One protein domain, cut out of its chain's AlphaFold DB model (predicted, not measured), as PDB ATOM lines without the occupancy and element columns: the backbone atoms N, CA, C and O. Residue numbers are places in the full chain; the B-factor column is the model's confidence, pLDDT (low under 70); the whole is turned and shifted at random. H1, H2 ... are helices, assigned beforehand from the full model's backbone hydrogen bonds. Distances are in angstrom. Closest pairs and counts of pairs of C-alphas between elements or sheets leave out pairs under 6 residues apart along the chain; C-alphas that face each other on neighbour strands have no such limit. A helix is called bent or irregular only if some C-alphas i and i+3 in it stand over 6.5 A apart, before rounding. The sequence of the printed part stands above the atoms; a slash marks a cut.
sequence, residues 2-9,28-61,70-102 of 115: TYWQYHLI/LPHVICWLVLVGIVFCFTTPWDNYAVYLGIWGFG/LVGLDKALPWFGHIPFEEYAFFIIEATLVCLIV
ATOM      1  N   THR A   2     -11.534 -27.954 -13.152       93.88
ATOM      2  CA  THR A   2     -13.005 -27.982 -13.069       93.88
ATOM      3  C   THR A   2     -13.498 -27.042 -11.969       93.88
ATOM      4  O   THR A   2     -12.740 -26.722 -11.051       93.88
ATOM      5  N   TYR A   3     -14.760 -26.613 -12.006       93.06
ATOM      6  CA  TYR A   3     -15.299 -25.758 -10.936       93.06
ATOM      7  C   TYR A   3     -15.318 -26.471  -9.582       93.06
ATOM      8  O   TYR A   3     -14.993 -25.886  -8.553       93.06
ATOM      9  N   TRP A   4     -15.544 -27.783  -9.581       93.31
ATOM     10  CA  TRP A   4     -15.377 -28.591  -8.376       93.31
ATOM     11  C   TRP A   4     -13.946 -28.544  -7.810       93.31
ATOM     12  O   TRP A   4     -13.752 -28.363  -6.606       93.31
ATOM     13  N   GLN A   5     -12.928 -28.662  -8.670       94.25
ATOM     14  CA  GLN A   5     -11.529 -28.520  -8.249       94.25
ATOM     15  C   GLN A   5     -11.240 -27.114  -7.717       94.25
ATOM     16  O   GLN A   5     -10.520 -26.984  -6.728       94.25
ATOM     17  N   TYR A   6     -11.821 -26.077  -8.331       95.50
ATOM     18  CA  TYR A   6     -11.710 -24.708  -7.834       95.50
ATOM     19  C   TYR A   6     -12.221 -24.603  -6.396       95.50
ATOM     20  O   TYR A   6     -11.500 -24.124  -5.522       95.50
ATOM     21  N   HIS A   7     -13.410 -25.136  -6.114       96.56
ATOM     22  CA  HIS A   7     -13.950 -25.121  -4.758       96.56
ATOM     23  C   HIS A   7     -13.066 -25.863  -3.760       96.56
ATOM     24  O   HIS A   7     -12.789 -25.346  -2.679       96.56
ATOM     25  N   LEU A   8     -12.584 -27.054  -4.120       96.56
ATOM     26  CA  LEU A   8     -11.734 -27.860  -3.245       96.56
ATOM     27  C   LEU A   8     -10.409 -27.180  -2.891       96.56
ATOM     28  O   LEU A   8      -9.906 -27.389  -1.790       96.56
ATOM     29  N   ILE A   9      -9.841 -26.399  -3.809       97.44
ATOM     30  CA  ILE A   9      -8.527 -25.774  -3.624       97.44
ATOM     31  C   ILE A   9      -8.658 -24.380  -3.006       97.44
ATOM     32  O   ILE A   9      -7.854 -24.019  -2.148       97.44
ATOM     33  N   LEU A  28     -27.648 -18.150  17.742       93.88
ATOM     34  CA  LEU A  28     -28.873 -18.161  16.946       93.88
ATOM     35  C   LEU A  28     -29.107 -16.859  16.147       93.88
ATOM     36  O   LEU A  28     -29.411 -16.976  14.961       93.88
ATOM     37  N   PRO A  29     -28.894 -15.642  16.697       93.81
ATOM     38  CA  PRO A  29     -29.031 -14.415  15.908       93.81
ATOM     39  C   PRO A  29     -28.082 -14.369  14.703       93.81
ATOM     40  O   PRO A  29     -28.495 -13.980  13.615       93.81
ATOM     41  N   HIS A  30     -26.840 -14.844  14.863       94.69
ATOM     42  CA  HIS A  30     -25.869 -14.926  13.768       94.69
ATOM     43  C   HIS A  30     -26.356 -15.866  12.661       94.69
ATOM     44  O   HIS A  30     -26.256 -15.529  11.487       94.69
ATOM     45  N   VAL A  31     -26.917 -17.022  13.030       96.00
ATOM     46  CA  VAL A  31     -27.462 -18.000  12.075       96.00
ATOM     47  C   VAL A  31     -28.640 -17.410  11.300       96.00
ATOM     48  O   VAL A  31     -28.710 -17.580  10.089       96.00
ATOM     49  N   ILE A  32     -29.538 -16.679  11.969       97.62
ATOM     50  CA  ILE A  32     -30.679 -16.025  11.311       97.62
ATOM     51  C   ILE A  32     -30.184 -14.989  10.297       97.62
ATOM     52  O   ILE A  32     -30.573 -15.049   9.132       97.62
ATOM     53  N   CYS A  33     -29.293 -14.078  10.705       96.69
ATOM     54  CA  CYS A  33     -28.720 -13.078   9.800       96.69
ATOM     55  C   CYS A  33     -27.986 -13.725   8.620       96.69
ATOM     56  O   CYS A  33     -28.133 -13.275   7.487       96.69
ATOM     57  N   TRP A  34     -27.238 -14.798   8.875       97.25
ATOM     58  CA  TRP A  34     -26.529 -15.549   7.844       97.25
ATOM     59  C   TRP A  34     -27.500 -16.159   6.833       97.25
ATOM     60  O   TRP A  34     -27.337 -15.933   5.638       97.25
ATOM     61  N   LEU A  35     -28.528 -16.888   7.276       98.12
ATOM     62  CA  LEU A  35     -29.506 -17.504   6.371       98.12
ATOM     63  C   LEU A  35     -30.258 -16.459   5.542       98.12
ATOM     64  O   LEU A  35     -30.455 -16.661   4.346       98.12
ATOM     65  N   VAL A  36     -30.634 -15.332   6.154       98.25
ATOM     66  CA  VAL A  36     -31.250 -14.208   5.438       98.25
ATOM     67  C   VAL A  36     -30.295 -13.658   4.383       98.25
ATOM     68  O   VAL A  36     -30.703 -13.483   3.239       98.25
ATOM     69  N   LEU A  37     -29.024 -13.433   4.727       98.00
ATOM     70  CA  LEU A  37     -28.041 -12.907   3.783       98.00
ATOM     71  C   LEU A  37     -27.787 -13.873   2.623       98.00
ATOM     72  O   LEU A  37     -27.815 -13.448   1.472       98.00
ATOM     73  N   VAL A  38     -27.590 -15.163   2.903       98.19
ATOM     74  CA  VAL A  38     -27.429 -16.196   1.866       98.19
ATOM     75  C   VAL A  38     -28.664 -16.250   0.971       98.19
ATOM     76  O   VAL A  38     -28.519 -16.313  -0.245       98.19
ATOM     77  N   GLY A  39     -29.868 -16.163   1.544       98.25
ATOM     78  CA  GLY A  39     -31.112 -16.096   0.779       98.25
ATOM     79  C   GLY A  39     -31.187 -14.864  -0.125       98.25
ATOM     80  O   GLY A  39     -31.540 -14.992  -1.294       98.25
ATOM     81  N   ILE A  40     -30.809 -13.684   0.379       98.25
ATOM     82  CA  ILE A  40     -30.763 -12.446  -0.412       98.25
ATOM     83  C   ILE A  40     -29.767 -12.587  -1.559       98.25
ATOM     84  O   ILE A  40     -30.141 -12.336  -2.700       98.25
ATOM     85  N   VAL A  41     -28.528 -13.001  -1.268       97.94
ATOM     86  CA  VAL A  41     -27.483 -13.185  -2.282       97.94
ATOM     87  C   VAL A  41     -27.976 -14.152  -3.343       97.94
ATOM     88  O   VAL A  41     -28.027 -13.778  -4.503       97.94
ATOM     89  N   PHE A  42     -28.436 -15.339  -2.951       96.88
ATOM     90  CA  PHE A  42     -28.874 -16.362  -3.891       96.88
ATOM     91  C   PHE A  42     -30.039 -15.893  -4.772       96.88
ATOM     92  O   PHE A  42     -29.975 -16.018  -5.994       96.88
ATOM     93  N   CYS A  43     -31.095 -15.331  -4.177       96.56
ATOM     94  CA  CYS A  43     -32.272 -14.867  -4.915       96.56
ATOM     95  C   CYS A  43     -31.978 -13.655  -5.797       96.56
ATOM     96  O   CYS A  43     -32.622 -13.489  -6.830       96.56
ATOM     97  N   PHE A  44     -31.042 -12.799  -5.387       96.06
ATOM     98  CA  PHE A  44     -30.667 -11.629  -6.160       96.06
ATOM     99  C   PHE A  44     -29.707 -11.994  -7.292       96.06
ATOM    100  O   PHE A  44     -29.972 -11.618  -8.423       96.06
ATOM    101  N   THR A  45     -28.630 -12.742  -7.036       95.81
ATOM    102  CA  THR A  45     -27.603 -13.032  -8.052       95.81
ATOM    103  C   THR A  45     -28.090 -14.019  -9.102       95.81
ATOM    104  O   THR A  45     -27.859 -13.789 -10.285       95.81
ATOM    105  N   THR A  46     -28.820 -15.066  -8.699       94.81
ATOM    106  CA  THR A  46     -29.289 -16.128  -9.605       94.81
ATOM    107  C   THR A  46     -29.938 -15.595 -10.889       94.81
ATOM    108  O   THR A  46     -29.457 -15.959 -11.962       94.81
ATOM    109  N   PRO A  47     -30.989 -14.749 -10.848       94.44
ATOM    110  CA  PRO A  47     -31.667 -14.320 -12.068       94.44
ATOM    111  C   PRO A  47     -30.771 -13.486 -12.985       94.44
ATOM    112  O   PRO A  47     -30.790 -13.698 -14.195       94.44
ATOM    113  N   TRP A  48     -29.977 -12.568 -12.426       94.88
ATOM    114  CA  TRP A  48     -29.101 -11.699 -13.216       94.88
ATOM    115  C   TRP A  48     -27.972 -12.477 -13.872       94.88
ATOM    116  O   TRP A  48     -27.664 -12.237 -15.036       94.88
ATOM    117  N   ASP A  49     -27.394 -13.424 -13.143       94.62
ATOM    118  CA  ASP A  49     -26.261 -14.197 -13.624       94.62
ATOM    119  C   ASP A  49     -26.673 -15.165 -14.738       94.62
ATOM    120  O   ASP A  49     -26.074 -15.194 -15.815       94.62
ATOM    121  N   ASN A  50     -27.803 -15.853 -14.541       93.75
ATOM    122  CA  ASN A  50     -28.419 -16.676 -15.580       93.75
ATOM    123  C   ASN A  50     -28.780 -15.846 -16.816       93.75
ATOM    124  O   ASN A  50     -28.513 -16.272 -17.938       93.75
ATOM    125  N   TYR A  51     -29.331 -14.647 -16.617       93.50
ATOM    126  CA  TYR A  51     -29.693 -13.771 -17.724       93.50
ATOM    127  C   TYR A  51     -28.472 -13.263 -18.497       93.50
ATOM    128  O   TYR A  51     -28.509 -13.186 -19.724       93.50
ATOM    129  N   ALA A  52     -27.362 -12.974 -17.815       94.50
ATOM    130  CA  ALA A  52     -26.116 -12.584 -18.466       94.50
ATOM    131  C   ALA A  52     -25.556 -13.705 -19.355       94.50
ATOM    132  O   ALA A  52     -25.087 -13.433 -20.462       94.50
ATOM    133  N   VAL A  53     -25.650 -14.959 -18.904       93.19
ATOM    134  CA  VAL A  53     -25.241 -16.129 -19.695       93.19
ATOM    135  C   VAL A  53     -26.187 -16.366 -20.866       93.19
ATOM    136  O   VAL A  53     -25.727 -16.582 -21.985       93.19
ATOM    137  N   TYR A  54     -27.497 -16.225 -20.652       90.31
ATOM    138  CA  TYR A  54     -28.493 -16.284 -21.724       90.31
ATOM    139  C   TYR A  54     -28.230 -15.244 -22.828       90.31
ATOM    140  O   TYR A  54     -28.356 -15.544 -24.013       90.31
ATOM    141  N   LEU A  55     -27.825 -14.027 -22.450       93.31
ATOM    142  CA  LEU A  55     -27.442 -12.964 -23.385       93.31
ATOM    143  C   LEU A  55     -26.072 -13.189 -24.050       93.31
ATOM    144  O   LEU A  55     -25.690 -12.409 -24.921       93.31
ATOM    145  N   GLY A  56     -25.318 -14.212 -23.642       92.38
ATOM    146  CA  GLY A  56     -23.973 -14.478 -24.142       92.38
ATOM    147  C   GLY A  56     -22.932 -13.445 -23.702       92.38
ATOM    148  O   GLY A  56     -21.884 -13.339 -24.333       92.38
ATOM    149  N   ILE A  57     -23.202 -12.680 -22.635       95.12
ATOM    150  CA  ILE A  57     -22.238 -11.721 -22.062       95.12
ATOM    151  C   ILE A  57     -21.005 -12.471 -21.551       95.12
ATOM    152  O   ILE A  57     -19.875 -12.001 -21.691       95.12
ATOM    153  N   TRP A  58     -21.230 -13.649 -20.973       91.88
ATOM    154  CA  TRP A  58     -20.197 -14.581 -20.555       91.88
ATOM    155  C   TRP A  58     -20.750 -16.011 -20.549       91.88
ATOM    156  O   TRP A  58     -21.943 -16.224 -20.760       91.88
ATOM    157  N   GLY A  59     -19.881 -16.997 -20.355       87.50
ATOM    158  CA  GLY A  59     -20.265 -18.402 -20.376       87.50
ATOM    159  C   GLY A  59     -19.224 -19.287 -19.710       87.50
ATOM    160  O   GLY A  59     -18.187 -18.819 -19.239       87.50
ATOM    161  N   PHE A  60     -19.504 -20.585 -19.688       89.06
ATOM    162  CA  PHE A  60     -18.677 -21.576 -19.010       89.06
ATOM    163  C   PHE A  60     -18.003 -22.497 -20.029       89.06
ATOM    164  O   PHE A  60     -18.528 -22.732 -21.115       89.06
ATOM    165  N   GLY A  61     -16.826 -23.015 -19.673       85.19
ATOM    166  CA  GLY A  61     -16.110 -23.960 -20.528       85.19
ATOM    167  C   GLY A  61     -16.882 -25.265 -20.739       85.19
ATOM    168  O   GLY A  61     -17.681 -25.689 -19.903       85.19
ATOM    169  N   LEU A  70     -31.952 -28.136 -14.175       76.31
ATOM    170  CA  LEU A  70     -33.154 -27.920 -14.986       76.31
ATOM    171  C   LEU A  70     -32.904 -27.891 -16.506       76.31
ATOM    172  O   LEU A  70     -33.584 -27.165 -17.232       76.31
ATOM    173  N   VAL A  71     -31.975 -28.727 -16.983       70.25
ATOM    174  CA  VAL A  71     -31.732 -28.964 -18.416       70.25
ATOM    175  C   VAL A  71     -33.058 -29.248 -19.129       70.25
ATOM    176  O   VAL A  71     -33.741 -30.224 -18.817       70.25
ATOM    177  N   GLY A  72     -33.426 -28.388 -20.078       69.94
ATOM    178  CA  GLY A  72     -34.679 -28.440 -20.835       69.94
ATOM    179  C   GLY A  72     -35.668 -27.317 -20.504       69.94
ATOM    180  O   GLY A  72     -36.487 -26.979 -21.359       69.94
ATOM    181  N   LEU A  73     -35.589 -26.712 -19.314       69.69
ATOM    182  CA  LEU A  73     -36.389 -25.538 -18.921       69.69
ATOM    183  C   LEU A  73     -35.653 -24.211 -19.164       69.69
ATOM    184  O   LEU A  73     -36.299 -23.172 -19.297       69.69
ATOM    185  N   ASP A  74     -34.327 -24.256 -19.285       68.06
ATOM    186  CA  ASP A  74     -33.436 -23.132 -19.591       68.06
ATOM    187  C   ASP A  74     -33.867 -22.370 -20.856       68.06
ATOM    188  O   ASP A  74     -33.899 -21.140 -20.884       68.06
ATOM    189  N   LYS A  75     -34.331 -23.091 -21.883       69.00
ATOM    190  CA  LYS A  75     -34.795 -22.494 -23.147       69.00
ATOM    191  C   LYS A  75     -36.051 -21.634 -23.004       69.00
ATOM    192  O   LYS A  75     -36.292 -20.773 -23.847       69.00
ATOM    193  N   ALA A  76     -36.863 -21.883 -21.977       74.75
ATOM    194  CA  ALA A  76     -38.094 -21.142 -21.711       74.75
ATOM    195  C   ALA A  76     -37.905 -20.026 -20.670       74.75
ATOM    196  O   ALA A  76     -38.738 -19.123 -20.590       74.75
ATOM    197  N   LEU A  77     -36.833 -20.079 -19.872       83.25
ATOM    198  CA  LEU A  77     -36.599 -19.198 -18.729       83.25
ATOM    199  C   LEU A  77     -35.205 -18.560 -18.828       83.25
ATOM    200  O   LEU A  77     -34.230 -19.146 -18.369       83.25
ATOM    201  N   PRO A  78     -35.091 -17.331 -19.362       85.56
ATOM    202  CA  PRO A  78     -33.810 -16.624 -19.487       85.56
ATOM    203  C   PRO A  78     -33.063 -16.410 -18.163       85.56
ATOM    204  O   PRO A  78     -31.856 -16.222 -18.152       85.56
ATOM    205  N   TRP A  79     -33.775 -16.411 -17.036       86.69
ATOM    206  CA  TRP A  79     -33.233 -16.128 -15.705       86.69
ATOM    207  C   TRP A  79     -32.973 -17.389 -14.865       86.69
ATOM    208  O   TRP A  79     -32.746 -17.275 -13.660       86.69
ATOM    209  N   PHE A  80     -33.035 -18.597 -15.441       86.25
ATOM    210  CA  PHE A  80     -32.814 -19.828 -14.674       86.25
ATOM    211  C   PHE A  80     -32.287 -20.995 -15.525       86.25
ATOM    212  O   PHE A  80     -32.755 -21.198 -16.639       86.25
ATOM    213  N   GLY A  81     -31.376 -21.806 -14.976       84.88
ATOM    214  CA  GLY A  81     -30.874 -23.039 -15.607       84.88
ATOM    215  C   GLY A  81     -29.718 -22.853 -16.602       84.88
ATOM    216  O   GLY A  81     -29.309 -23.819 -17.239       84.88
ATOM    217  N   HIS A  82     -29.169 -21.642 -16.719       88.06
ATOM    218  CA  HIS A  82     -28.068 -21.289 -17.630       88.06
ATOM    219  C   HIS A  82     -26.686 -21.361 -16.975       88.06
ATOM    220  O   HIS A  82     -25.679 -21.301 -17.674       88.06
ATOM    221  N   ILE A  83     -26.620 -21.496 -15.648       92.25
ATOM    222  CA  ILE A  83     -25.361 -21.585 -14.889       92.25
ATOM    223  C   ILE A  83     -25.195 -22.982 -14.268       92.25
ATOM    224  O   ILE A  83     -26.195 -23.639 -13.974       92.25
ATOM    225  N   PRO A  84     -23.962 -23.485 -14.092       93.75
ATOM    226  CA  PRO A  84     -23.719 -24.824 -13.569       93.75
ATOM    227  C   PRO A  84     -24.010 -24.910 -12.065       93.75
ATOM    228  O   PRO A  84     -24.013 -23.897 -11.363       93.75
ATOM    229  N   PHE A  85     -24.209 -26.127 -11.544       92.62
ATOM    230  CA  PHE A  85     -24.441 -26.361 -10.106       92.62
ATOM    231  C   PHE A  85     -23.376 -25.722  -9.212       92.62
ATOM    232  O   PHE A  85     -23.674 -25.242  -8.118       92.62
ATOM    233  N   GLU A  86     -22.137 -25.717  -9.679       94.81
ATOM    234  CA  GLU A  86     -21.010 -25.139  -8.967       94.81
ATOM    235  C   GLU A  86     -21.128 -23.624  -8.799       94.81
ATOM    236  O   GLU A  86     -20.727 -23.114  -7.763       94.81
ATOM    237  N   GLU A  87     -21.757 -22.907  -9.729       94.94
ATOM    238  CA  GLU A  87     -21.952 -21.457  -9.599       94.94
ATOM    239  C   GLU A  87     -22.975 -21.136  -8.497       94.94
ATOM    240  O   GLU A  87     -22.764 -20.279  -7.638       94.94
ATOM    241  N   TYR A  88     -24.047 -21.928  -8.412       95.12
ATOM    242  CA  TYR A  88     -24.982 -21.848  -7.287       95.12
ATOM    243  C   TYR A  88     -24.297 -22.158  -5.950       95.12
ATOM    244  O   TYR A  88     -24.566 -21.500  -4.939       95.12
ATOM    245  N   ALA A  89     -23.403 -23.152  -5.931       95.94
ATOM    246  CA  ALA A  89     -22.600 -23.460  -4.753       95.94
ATOM    247  C   ALA A  89     -21.645 -22.308  -4.413       95.94
ATOM    248  O   ALA A  89     -21.499 -21.979  -3.237       95.94
ATOM    249  N   PHE A  90     -21.047 -21.664  -5.418       96.81
ATOM    250  CA  PHE A  90     -20.170 -20.512  -5.258       96.81
ATOM    251  C   PHE A  90     -20.876 -19.371  -4.525       96.81
ATOM    252  O   PHE A  90     -20.368 -18.915  -3.503       96.81
ATOM    253  N   PHE A  91     -22.092 -18.995  -4.932       97.38
ATOM    254  CA  PHE A  91     -22.861 -17.944  -4.251       97.38
ATOM    255  C   PHE A  91     -23.060 -18.239  -2.760       97.38
ATOM    256  O   PHE A  91     -22.887 -17.363  -1.909       97.38
ATOM    257  N   ILE A  92     -23.401 -19.489  -2.432       98.00
ATOM    258  CA  ILE A  92     -23.638 -19.917  -1.051       98.00
ATOM    259  C   ILE A  92     -22.330 -19.926  -0.261       98.00
ATOM    260  O   ILE A  92     -22.308 -19.439   0.871       98.00
ATOM    261  N   ILE A  93     -21.258 -20.476  -0.837       98.00
ATOM    262  CA  ILE A  93     -19.947 -20.596  -0.196       98.00
ATOM    263  C   ILE A  93     -19.359 -19.214   0.082       98.00
ATOM    264  O   ILE A  93     -18.937 -18.973   1.210       98.00
ATOM    265  N   GLU A  94     -19.379 -18.297  -0.884       97.75
ATOM    266  CA  GLU A  94     -18.822 -16.950  -0.725       97.75
ATOM    267  C   GLU A  94     -19.619 -16.116   0.284       97.75
ATOM    268  O   GLU A  94     -19.038 -15.519   1.191       97.75
ATOM    269  N   ALA A  95     -20.957 -16.139   0.227       98.06
ATOM    270  CA  ALA A  95     -21.785 -15.445   1.220       98.06
ATOM    271  C   ALA A  95     -21.529 -15.976   2.644       98.06
ATOM    272  O   ALA A  95     -21.419 -15.222   3.612       98.06
ATOM    273  N   THR A  96     -21.375 -17.291   2.762       98.19
ATOM    274  CA  THR A  96     -21.040 -18.003   4.000       98.19
ATOM    275  C   THR A  96     -19.632 -17.661   4.502       98.19
ATOM    276  O   THR A  96     -19.446 -17.423   5.698       98.19
ATOM    277  N   LEU A  97     -18.649 -17.566   3.605       98.06
ATOM    278  CA  LEU A  97     -17.291 -17.131   3.916       98.06
ATOM    279  C   LEU A  97     -17.298 -15.701   4.471       98.06
ATOM    280  O   LEU A  97     -16.715 -15.454   5.525       98.06
ATOM    281  N   VAL A  98     -18.022 -14.783   3.823       97.31
ATOM    282  CA  VAL A  98     -18.174 -13.392   4.275       97.31
ATOM    283  C   VAL A  98     -18.819 -13.330   5.661       97.31
ATOM    284  O   VAL A  98     -18.293 -12.645   6.535       97.31
ATOM    285  N   CYS A  99     -19.892 -14.087   5.917       97.44
ATOM    286  CA  CYS A  99     -20.503 -14.177   7.249       97.44
ATOM    287  C   CYS A  99     -19.494 -14.600   8.329       97.44
ATOM    288  O   CYS A  99     -19.450 -14.015   9.414       97.44
ATOM    289  N   LEU A 100     -18.669 -15.611   8.039       96.94
ATOM    290  CA  LEU A 100     -17.645 -16.094   8.966       96.94
ATOM    291  C   LEU A 100     -16.516 -15.080   9.167       96.94
ATOM    292  O   LEU A 100     -16.054 -14.910  10.295       96.94
ATOM    293  N   ILE A 101     -16.096 -14.380   8.112       96.56
ATOM    294  CA  ILE A 101     -15.116 -13.293   8.204       96.56
ATOM    295  C   ILE A 101     -15.667 -12.173   9.088       96.56
ATOM    296  O   ILE A 101     -14.990 -11.747  10.017       96.56
ATOM    297  N   VAL A 102     -16.910 -11.741   8.875       95.69
ATOM    298  CA  VAL A 102     -17.551 -10.707   9.702       95.69
ATOM    299  C   VAL A 102     -17.615 -11.143  11.167       95.69
ATOM    300  O   VAL A 102     -17.264 -10.363  12.049       95.69
TER     301      VAL A 102
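This is residues 2 to 9, 28 to 61 and 70 to 102 of the 115 residues of a protein of Puniceicoccus vermicola (UniProt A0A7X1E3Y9). Two long helices, H2 and H3, pack side by side and run opposite ways, with the short helix H1 on the far side of H3 from H2. H2 bends near residues 45 and 46, and its second arm, H2b, reaches past the beginning of H3 to the end of the body where the loops of residues 55 to 61 and 70 to 84 lie. The printed part has 75 residues with three named helices, in the order H1, H2, H3, and no named strand; its class is all helix. It is only just loose, close to compact, with a radius of gyration of the C-alphas of 14.0 A, and only just elongated, spanning 41 by 27 by 20 A.

Begin at C-alpha 3, at (-15.299, -25.758, -10.936); from there H1 runs over residues 3 to 9. After the first cut, find C-alpha 28 at (-28.873, -18.161, 16.946), where H2, residues 28 to 54, begins. By its hydrogen bonds H2 was assigned as one helix, but it is bent: C-alphas 44 and 47 are 6.6 A apart. Read it as two arms, H2a over residues 28 to 44, 24.1 A long, and H2b over residues 47 to 54, 10.4 A long; residues 45 and 46 belong to neither. Last comes H3, residues 85 to 102, 26.2 A long, which ends at C-alpha 102 at (-17.551, -10.707, 9.702).

Start with H1, which only just touches H3, with 3 pairs of C-alphas within 8 A. Look at Tyr 3 and Glu 86 for their closest C-alphas, 6.1 A apart; H3 touches H1 with residues 86 to 90 alone. H1 and H3 run the same way at a shallow tilt of 33 degrees, only just short of steep. H1 is apart from both H2a and H2b. Next, H2a touches H3 with 13 pairs of C-alphas within 8 A, the closest being those of Val 38 and Ala 95, 5.7 A apart. These two run opposite ways at a steep tilt of 39 degrees. Past the bend, H2b stands to H2a at a shallow tilt of 34 degrees, only just short of steep, and it is apart from H3. In the backbones of H1, H2a, H2b and H3, every O i to N i+4 pair is within hydrogen-bond range.

The two C-alphas farthest apart are those of Leu 28 and Gly 56, 41.5 A. Watch for two cuts: residues 10 to 27 are not printed, with 29.9 A from C-alpha 9 to C-alpha 28, and residues 62 to 69 are not printed, with 18.4 A from C-alpha 61 to C-alpha 70. The links H1 to H2 and H2 to H3 both run across a cut. Residues 70 to 84 hold no named element. The mean pLDDT of the printed part is 92.3, and the model's confidence is low, under 70, at residues 72 to 75.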